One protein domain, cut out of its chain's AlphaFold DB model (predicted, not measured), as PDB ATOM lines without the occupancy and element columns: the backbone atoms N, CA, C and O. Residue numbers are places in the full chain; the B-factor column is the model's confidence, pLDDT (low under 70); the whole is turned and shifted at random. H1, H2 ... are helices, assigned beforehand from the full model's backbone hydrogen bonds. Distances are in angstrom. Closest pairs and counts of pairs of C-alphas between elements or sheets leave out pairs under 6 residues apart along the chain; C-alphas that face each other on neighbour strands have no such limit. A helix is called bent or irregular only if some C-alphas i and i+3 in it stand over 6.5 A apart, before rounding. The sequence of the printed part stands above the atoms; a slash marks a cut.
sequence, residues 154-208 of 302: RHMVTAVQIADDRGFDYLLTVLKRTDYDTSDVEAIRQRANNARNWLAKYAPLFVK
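What this domain is: This is residues 154 to 208 of the 302 residues of the protein "Partial lysyl-tRNA synthetase, class I" of Methanosarcinales archaeon (UniProt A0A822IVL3). Two helices make this domain: the first, H1, is bent and folds back on itself as two arms, H1a and H1b, and the straight helix H2 crosses H1a nearly at a right angle. After H2 the last residues, 202 to 208, turn back from its end. The printed part has 55 residues with two named helices, H1 then H2, and no named strand; its class is all helix. It is compact, with a radius of gyration of the C-alphas of 10.8 A, yet elongated, spanning 31 by 19 by 18 A.

How they stand to each other: Begin with H1, residues 154 to 176, assigned as one helix by its hydrogen bonds but bent: C-alphas 162 and 165 are 8.9 A apart. Its arms are H1a, residues 154 to 162, and H1b, residues 165 to 176, which is itself irregular, with C-alphas 165 and 168 8.9 A apart. The arms touch, H1b with residues 171 to 175 alone; their closest C-alphas, of Ala 159 and Val 174, are 6.3 A apart. They run opposite ways at a steep tilt of 46 degrees. Next look at H2, residues 185 to 201, which touches H1a about perpendicular, at 83 degrees; their closest C-alphas, of Val 157 and Ala 195, are 5.2 A apart. H1b and H2 are close but not clearly touching, with the C-alphas of Phe 168 and Arg 189 closest at 7.8 A. In H2 every O i to N i+4 pair is within hydrogen-bond range; in H1a 4 of 5 are, in H1b 6 of 8.

Where its parts are: Find C-alpha 154 at (38.664, -37.598, -16.672); from there H1a runs 12.6 A to C-alpha 162. H1b runs 18.1 A from C-alpha 165 to C-alpha 176. H2 runs 24.2 A, from C-alpha 185 at (21.672, -32.650, -12.364) to C-alpha 201 at (44.456, -28.176, -5.534).

The domain as a whole: The two C-alphas farthest apart, of Ser 183 and Leu 205, are 32.0 A apart. The printed part has no cut, and the link from H1 to H2, 8 residues, is short. The mean pLDDT of the printed part is 94.7, and no printed residue is under 70.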
ATOM      1  N   ARG A 154      37.806 -38.224 -15.651       94.19
ATOM      2  CA  ARG A 154      38.664 -37.598 -16.672       94.19
ATOM      3  C   ARG A 154      37.887 -36.768 -17.692       94.19
ATOM      4  O   ARG A 154      38.337 -35.690 -18.088       94.19
ATOM      5  N   HIS A 155      36.717 -37.258 -18.102       94.19
ATOM      6  CA  HIS A 155      35.837 -36.507 -18.993       94.19
ATOM      7  C   HIS A 155      35.277 -35.280 -18.282       94.19
ATOM      8  O   HIS A 155      35.352 -34.180 -18.820       94.19
ATOM      9  N   MET A 156      34.830 -35.433 -17.033       96.25
ATOM     10  CA  MET A 156      34.366 -34.304 -16.222       96.25
ATOM     11  C   MET A 156      35.451 -33.230 -16.048       96.25
ATOM     12  O   MET A 156      35.166 -32.050 -16.229       96.25
ATOM     13  N   VAL A 157      36.704 -33.618 -15.779       96.81
ATOM     14  CA  VAL A 157      37.866 -32.707 -15.701       96.81
ATOM     15  C   VAL A 157      38.062 -31.910 -16.993       96.81
ATOM     16  O   VAL A 157      38.414 -30.732 -16.950       96.81
ATOM     17  N   THR A 158      37.824 -32.525 -18.149       96.75
ATOM     18  CA  THR A 158      37.890 -31.837 -19.446       96.75
ATOM     19  C   THR A 158      36.685 -30.912 -19.625       96.75
ATOM     20  O   THR A 158      36.845 -29.738 -19.953       96.75
ATOM     21  N   ALA A 159      35.480 -31.407 -19.342       97.06
ATOM     22  CA  ALA A 159      34.228 -30.691 -19.541       97.06
ATOM     23  C   ALA A 159      34.121 -29.421 -18.681       97.06
ATOM     24  O   ALA A 159      33.676 -28.390 -19.182       97.06
ATOM     25  N   VAL A 160      34.573 -29.445 -17.418       97.88
ATOM     26  CA  VAL A 160      34.556 -28.246 -16.555       97.88
ATOM     27  C   VAL A 160      35.516 -27.157 -17.035       97.88
ATOM     28  O   VAL A 160      35.207 -25.984 -16.864       97.88
ATOM     29  N   GLN A 161      36.641 -27.526 -17.659       97.88
ATOM     30  CA  GLN A 161      37.594 -26.571 -18.243       97.88
ATOM     31  C   GLN A 161      37.119 -26.023 -19.587       97.88
ATOM     32  O   GLN A 161      37.389 -24.874 -19.908       97.88
ATOM     33  N   ILE A 162      36.388 -26.825 -20.369       96.88
ATOM     34  CA  ILE A 162      35.699 -26.327 -21.563       96.88
ATOM     35  C   ILE A 162      34.605 -25.350 -21.142       96.88
ATOM     36  O   ILE A 162      34.481 -24.291 -21.745       96.88
ATOM     37  N   ALA A 163      33.801 -25.691 -20.134       96.19
ATOM     38  CA  ALA A 163      32.752 -24.800 -19.668       96.19
ATOM     39  C   ALA A 163      33.311 -23.490 -19.106       96.19
ATOM     40  O   ALA A 163      32.735 -22.445 -19.390       96.19
ATOM     41  N   ASP A 164      34.447 -23.550 -18.406       92.75
ATOM     42  CA  ASP A 164      35.147 -22.392 -17.842       92.75
ATOM     43  C   ASP A 164      34.175 -21.467 -17.080       92.75
ATOM     44  O   ASP A 164      33.448 -21.918 -16.184       92.75
ATOM     45  N   ASP A 165      34.110 -20.197 -17.466       91.31
ATOM     46  CA  ASP A 165      33.256 -19.149 -16.913       91.31
ATOM     47  C   ASP A 165      31.835 -19.120 -17.506       91.31
ATOM     48  O   ASP A 165      30.968 -18.417 -16.986       91.31
ATOM     49  N   ARG A 166      31.535 -19.945 -18.521       93.31
ATOM     50  CA  ARG A 166      30.206 -20.032 -19.164       93.31
ATOM     51  C   ARG A 166      29.138 -20.708 -18.299       93.31
ATOM     52  O   ARG A 166      27.968 -20.753 -18.671       93.31
ATOM     53  N   GLY A 167      29.525 -21.234 -17.138       94.06
ATOM     54  CA  GLY A 167      28.603 -21.716 -16.115       94.06
ATOM     55  C   GLY A 167      28.101 -23.152 -16.304       94.06
ATOM     56  O   GLY A 167      28.548 -23.918 -17.159       94.06
ATOM     57  N   PHE A 168      27.183 -23.551 -15.420       96.38
ATOM     58  CA  PHE A 168      26.734 -24.939 -15.291       96.38
ATOM     59  C   PHE A 168      25.827 -25.403 -16.443       96.38
ATOM     60  O   PHE A 168      25.941 -26.545 -16.878       96.38
ATOM     61  N   ASP A 169      24.992 -24.527 -17.004       96.50
ATOM     62  CA  ASP A 169      24.132 -24.884 -18.144       96.50
ATOM     63  C   ASP A 169      24.955 -25.198 -19.399       96.50
ATOM     64  O   ASP A 169      24.670 -26.142 -20.146       96.50
ATOM     65  N   TYR A 170      26.049 -24.459 -19.597       96.50
ATOM     66  CA  TYR A 170      26.984 -24.750 -20.671       96.50
ATOM     67  C   TYR A 170      27.737 -26.068 -20.423       96.50
ATOM     68  O   TYR A 170      27.906 -26.855 -21.353       96.50
ATOM     69  N   LEU A 171      28.104 -26.386 -19.174       97.62
ATOM     70  CA  LEU A 171      28.651 -27.706 -18.828       97.62
ATOM     71  C   LEU A 171      27.691 -28.845 -19.212       97.62
ATOM     72  O   LEU A 171      28.129 -29.832 -19.803       97.62
ATOM     73  N   LEU A 172      26.391 -28.717 -18.934       97.00
ATOM     74  CA  LEU A 172      25.405 -29.718 -19.361       97.00
ATOM     75  C   LEU A 172      25.359 -29.853 -20.887       97.00
ATOM     76  O   LEU A 172      25.227 -30.960 -21.404       97.00
ATOM     77  N   THR A 173      25.513 -28.745 -21.612       95.88
ATOM     78  CA  THR A 173      25.588 -28.753 -23.080       95.88
ATOM     79  C   THR A 173      26.818 -29.520 -23.573       95.88
ATOM     80  O   THR A 173      26.698 -30.349 -24.471       95.88
ATOM     81  N   VAL A 174      27.982 -29.317 -22.949       95.94
ATOM     82  CA  VAL A 174      29.217 -30.064 -23.253       95.94
ATOM     83  C   VAL A 174      29.038 -31.570 -23.031       95.94
ATOM     84  O   VAL A 174      29.435 -32.379 -23.870       95.94
ATOM     85  N   LEU A 175      28.402 -31.961 -21.925       95.38
ATOM     86  CA  LEU A 175      28.134 -33.369 -21.618       95.38
ATOM     87  C   LEU A 175      27.148 -33.998 -22.613       95.38
ATOM     88  O   LEU A 175      27.381 -35.115 -23.072       95.38
ATOM     89  N   LYS A 176      26.099 -33.269 -23.016       93.75
ATOM     90  CA  LYS A 176      25.139 -33.726 -24.037       93.75
ATOM     91  C   LYS A 176      25.788 -33.949 -25.403       93.75
ATOM     92  O   LYS A 176      25.447 -34.917 -26.064       93.75
ATOM     93  N   ARG A 177      26.738 -33.097 -25.814       91.62
ATOM     94  CA  ARG A 177      27.488 -33.264 -27.080       91.62
ATOM     95  C   ARG A 177      28.338 -34.535 -27.124       91.62
ATOM     96  O   ARG A 177      28.755 -34.953 -28.192       91.62
ATOM     97  N   THR A 178      28.605 -35.126 -25.964       89.44
ATOM     98  CA  THR A 178      29.375 -36.365 -25.820       89.44
ATOM     99  C   THR A 178      28.505 -37.535 -25.360       89.44
ATOM    100  O   THR A 178      29.011 -38.478 -24.758       89.44
ATOM    101  N   ASP A 179      27.200 -37.459 -25.640       89.81
ATOM    102  CA  ASP A 179      26.197 -38.507 -25.415       89.81
ATOM    103  C   ASP A 179      26.043 -38.968 -23.957       89.81
ATOM    104  O   ASP A 179      25.541 -40.059 -23.675       89.81
ATOM    105  N   TYR A 180      26.428 -38.126 -22.993       92.00
ATOM    106  CA  TYR A 180      26.191 -38.418 -21.584       92.00
ATOM    107  C   TYR A 180      24.781 -38.015 -21.149       92.00
ATOM    108  O   TYR A 180      24.288 -36.923 -21.439       92.00
ATOM    109  N   ASP A 181      24.156 -38.896 -20.366       91.12
ATOM    110  CA  ASP A 181      22.904 -38.612 -19.671       91.12
ATOM    111  C   ASP A 181      23.093 -37.450 -18.684       91.12
ATOM    112  O   ASP A 181      23.976 -37.472 -17.824       91.12
ATOM    113  N   THR A 182      22.248 -36.428 -18.827       93.19
ATOM    114  CA  THR A 182      22.276 -35.196 -18.026       93.19
ATOM    115  C   THR A 182      21.051 -35.028 -17.127       93.19
ATOM    116  O   THR A 182      20.811 -33.939 -16.608       93.19
ATOM    117  N   SER A 183      20.270 -36.095 -16.930       91.94
ATOM    118  CA  SER A 183      19.059 -36.076 -16.100       91.94
ATOM    119  C   SER A 183      19.347 -35.896 -14.604       91.94
ATOM    120  O   SER A 183      18.619 -35.176 -13.921       91.94
ATOM    121  N   ASP A 184      20.431 -36.490 -14.092       92.50
ATOM    122  CA  ASP A 184      20.839 -36.370 -12.686       92.50
ATOM    123  C   ASP A 184      21.704 -35.122 -12.452       92.50
ATOM    124  O   ASP A 184      22.930 -35.167 -12.308       92.50
ATOM    125  N   VAL A 185      21.037 -33.970 -12.459       93.56
ATOM    126  CA  VAL A 185      21.672 -32.650 -12.364       93.56
ATOM    127  C   VAL A 185      22.500 -32.487 -11.088       93.56
ATOM    128  O   VAL A 185      23.576 -31.886 -11.124       93.56
ATOM    129  N   GLU A 186      22.019 -33.008  -9.962       91.75
ATOM    130  CA  GLU A 186      22.692 -32.835  -8.677       91.75
ATOM    131  C   GLU A 186      23.958 -33.694  -8.592       91.75
ATOM    132  O   GLU A 186      25.016 -33.179  -8.215       91.75
ATOM    133  N   ALA A 187      23.914 -34.950  -9.048       91.81
ATOM    134  CA  ALA A 187      25.115 -35.781  -9.130       91.81
ATOM    135  C   ALA A 187      26.166 -35.173 -10.074       91.81
ATOM    136  O   ALA A 187      27.364 -35.173  -9.772       91.81
ATOM    137  N   ILE A 188      25.731 -34.603 -11.204       95.44
ATOM    138  CA  ILE A 188      26.623 -33.914 -12.148       95.44
ATOM    139  C   ILE A 188      27.253 -32.686 -11.499       95.44
ATOM    140  O   ILE A 188      28.459 -32.478 -11.634       95.44
ATOM    141  N   ARG A 189      26.473 -31.887 -10.766       95.38
ATOM    142  CA  ARG A 189      26.973 -30.709 -10.047       95.38
ATOM    143  C   ARG A 189      28.026 -31.085  -9.013       95.38
ATOM    144  O   ARG A 189      29.091 -30.467  -8.991       95.38
ATOM    145  N   GLN A 190      27.769 -32.108  -8.205       93.69
ATOM    146  CA  GLN A 190      28.720 -32.593  -7.202       93.69
ATOM    147  C   GLN A 190      30.015 -33.074  -7.858       93.69
ATOM    148  O   GLN A 190      31.102 -32.624  -7.488       93.69
ATOM    149  N   ARG A 191      29.914 -33.890  -8.912       95.19
ATOM    150  CA  ARG A 191      31.084 -34.397  -9.638       95.19
ATOM    151  C   ARG A 191      31.864 -33.294 -10.360       95.19
ATOM    152  O   ARG A 191      33.091 -33.342 -10.408       95.19
ATOM    153  N   ALA A 192      31.180 -32.280 -10.881       96.94
ATOM    154  CA  ALA A 192      31.818 -31.104 -11.464       96.94
ATOM    155  C   ALA A 192      32.584 -30.296 -10.408       96.94
ATOM    156  O   ALA A 192      33.708 -29.866 -10.660       96.94
ATOM    157  N   ASN A 193      32.014 -30.120  -9.214       96.62
ATOM    158  CA  ASN A 193      32.693 -29.455  -8.100       96.62
ATOM    159  C   ASN A 193      33.922 -30.245  -7.645       96.62
ATOM    160  O   ASN A 193      34.994 -29.664  -7.490       96.62
ATOM    161  N   ASN A 194      33.805 -31.568  -7.545       96.56
ATOM    162  CA  ASN A 194      34.932 -32.459  -7.292       96.56
ATOM    163  C   ASN A 194      36.066 -32.274  -8.318       96.56
ATOM    164  O   ASN A 194      37.219 -32.067  -7.937       96.56
ATOM    165  N   ALA A 195      35.740 -32.263  -9.615       97.62
ATOM    166  CA  ALA A 195      36.715 -32.042 -10.683       97.62
ATOM    167  C   ALA A 195      37.364 -30.646 -10.620       97.62
ATOM    168  O   ALA A 195      38.580 -30.532 -10.781       97.62
ATOM    169  N   ARG A 196      36.589 -29.589 -10.336       97.81
ATOM    170  CA  ARG A 196      37.112 -28.220 -10.149       97.81
ATOM    171  C   ARG A 196      38.060 -28.127  -8.956       97.81
ATOM    172  O   ARG A 196      39.134 -27.545  -9.080       97.81
ATOM    173  N   ASN A 197      37.700 -28.733  -7.828       97.19
ATOM    174  CA  ASN A 197      38.532 -28.746  -6.626       97.19
ATOM    175  C   ASN A 197      39.831 -29.524  -6.858       97.19
ATOM    176  O   ASN A 197      40.907 -29.064  -6.470       97.19
ATOM    177  N   TRP A 198      39.758 -30.659  -7.559       97.50
ATOM    178  CA  TRP A 198      40.945 -31.417  -7.951       97.50
ATOM    179  C   TRP A 198      41.853 -30.605  -8.884       97.50
ATOM    180  O   TRP A 198      43.059 -30.519  -8.642       97.50
ATOM    181  N   LEU A 199      41.280 -29.934  -9.890       97.19
ATOM    182  CA  LEU A 199      42.004 -29.013 -10.771       97.19
ATOM    183  C   LEU A 199      42.688 -27.892  -9.985       97.19
ATOM    184  O   LEU A 199      43.856 -27.593 -10.232       97.19
ATOM    185  N   ALA A 200      42.002 -27.282  -9.024       95.94
ATOM    186  CA  ALA A 200      42.553 -26.193  -8.228       95.94
ATOM    187  C   ALA A 200      43.723 -26.653  -7.343       95.94
ATOM    188  O   ALA A 200      44.776 -26.013  -7.353       95.94
ATOM    189  N   LYS A 201      43.552 -27.766  -6.618       93.56
ATOM    190  CA  LYS A 201      44.456 -28.176  -5.534       93.56
ATOM    191  C   LYS A 201      45.568 -29.144  -5.952       93.56
ATOM    192  O   LYS A 201      46.672 -29.043  -5.422       93.56
ATOM    193  N   TYR A 202      45.297 -30.084  -6.862       93.56
ATOM    194  CA  TYR A 202      46.165 -31.258  -7.067       93.56
ATOM    195  C   TYR A 202      46.567 -31.521  -8.519       93.56
ATOM    196  O   TYR A 202      47.583 -32.179  -8.755       93.56
ATOM    197  N   ALA A 203      45.812 -31.019  -9.499       94.62
ATOM    198  CA  ALA A 203      46.132 -31.255 -10.899       94.62
ATOM    199  C   ALA A 203      47.476 -30.613 -11.295       94.62
ATOM    200  O   ALA A 203      47.683 -29.414 -11.057       94.62
ATOM    201  N   PRO A 204      48.369 -31.363 -11.968       92.94
ATOM    202  CA  PRO A 204      49.569 -30.797 -12.569       92.94
ATOM    203  C   PRO A 204      49.239 -29.695 -13.581       92.94
ATOM    204  O   PRO A 204      48.217 -29.754 -14.263       92.94
ATOM    205  N   LEU A 205      50.141 -28.721 -13.740       91.25
ATOM    206  CA  LEU A 205      49.926 -27.580 -14.642       91.25
ATOM    207  C   LEU A 205      49.632 -27.998 -16.088       91.25
ATOM    208  O   LEU A 205      48.800 -27.373 -16.730       91.25
ATOM    209  N   PHE A 206      50.247 -29.074 -16.582       90.50
ATOM    210  CA  PHE A 206      50.041 -29.545 -17.957       90.50
ATOM    211  C   PHE A 206      48.649 -30.148 -18.219       90.50
ATOM    212  O   PHE A 206      48.294 -30.370 -19.372       90.50
ATOM    213  N   VAL A 207      47.870 -30.440 -17.172       93.75
ATOM    214  CA  VAL A 207      46.465 -30.871 -17.300       93.75
ATOM    215  C   VAL A 207      45.539 -29.667 -17.485       93.75
ATOM    216  O   VAL A 207      44.433 -29.813 -18.007       93.75
ATOM    217  N   LYS A 208      45.981 -28.486 -17.039       95.69
ATOM    218  CA  LYS A 208      45.192 -27.261 -17.059       95.69
ATOM    219  C   LYS A 208      45.265 -26.617 -18.437       95.69
ATOM    220  O   LYS A 208      46.356 -26.384 -18.952       95.69
TER     221      LYS A 208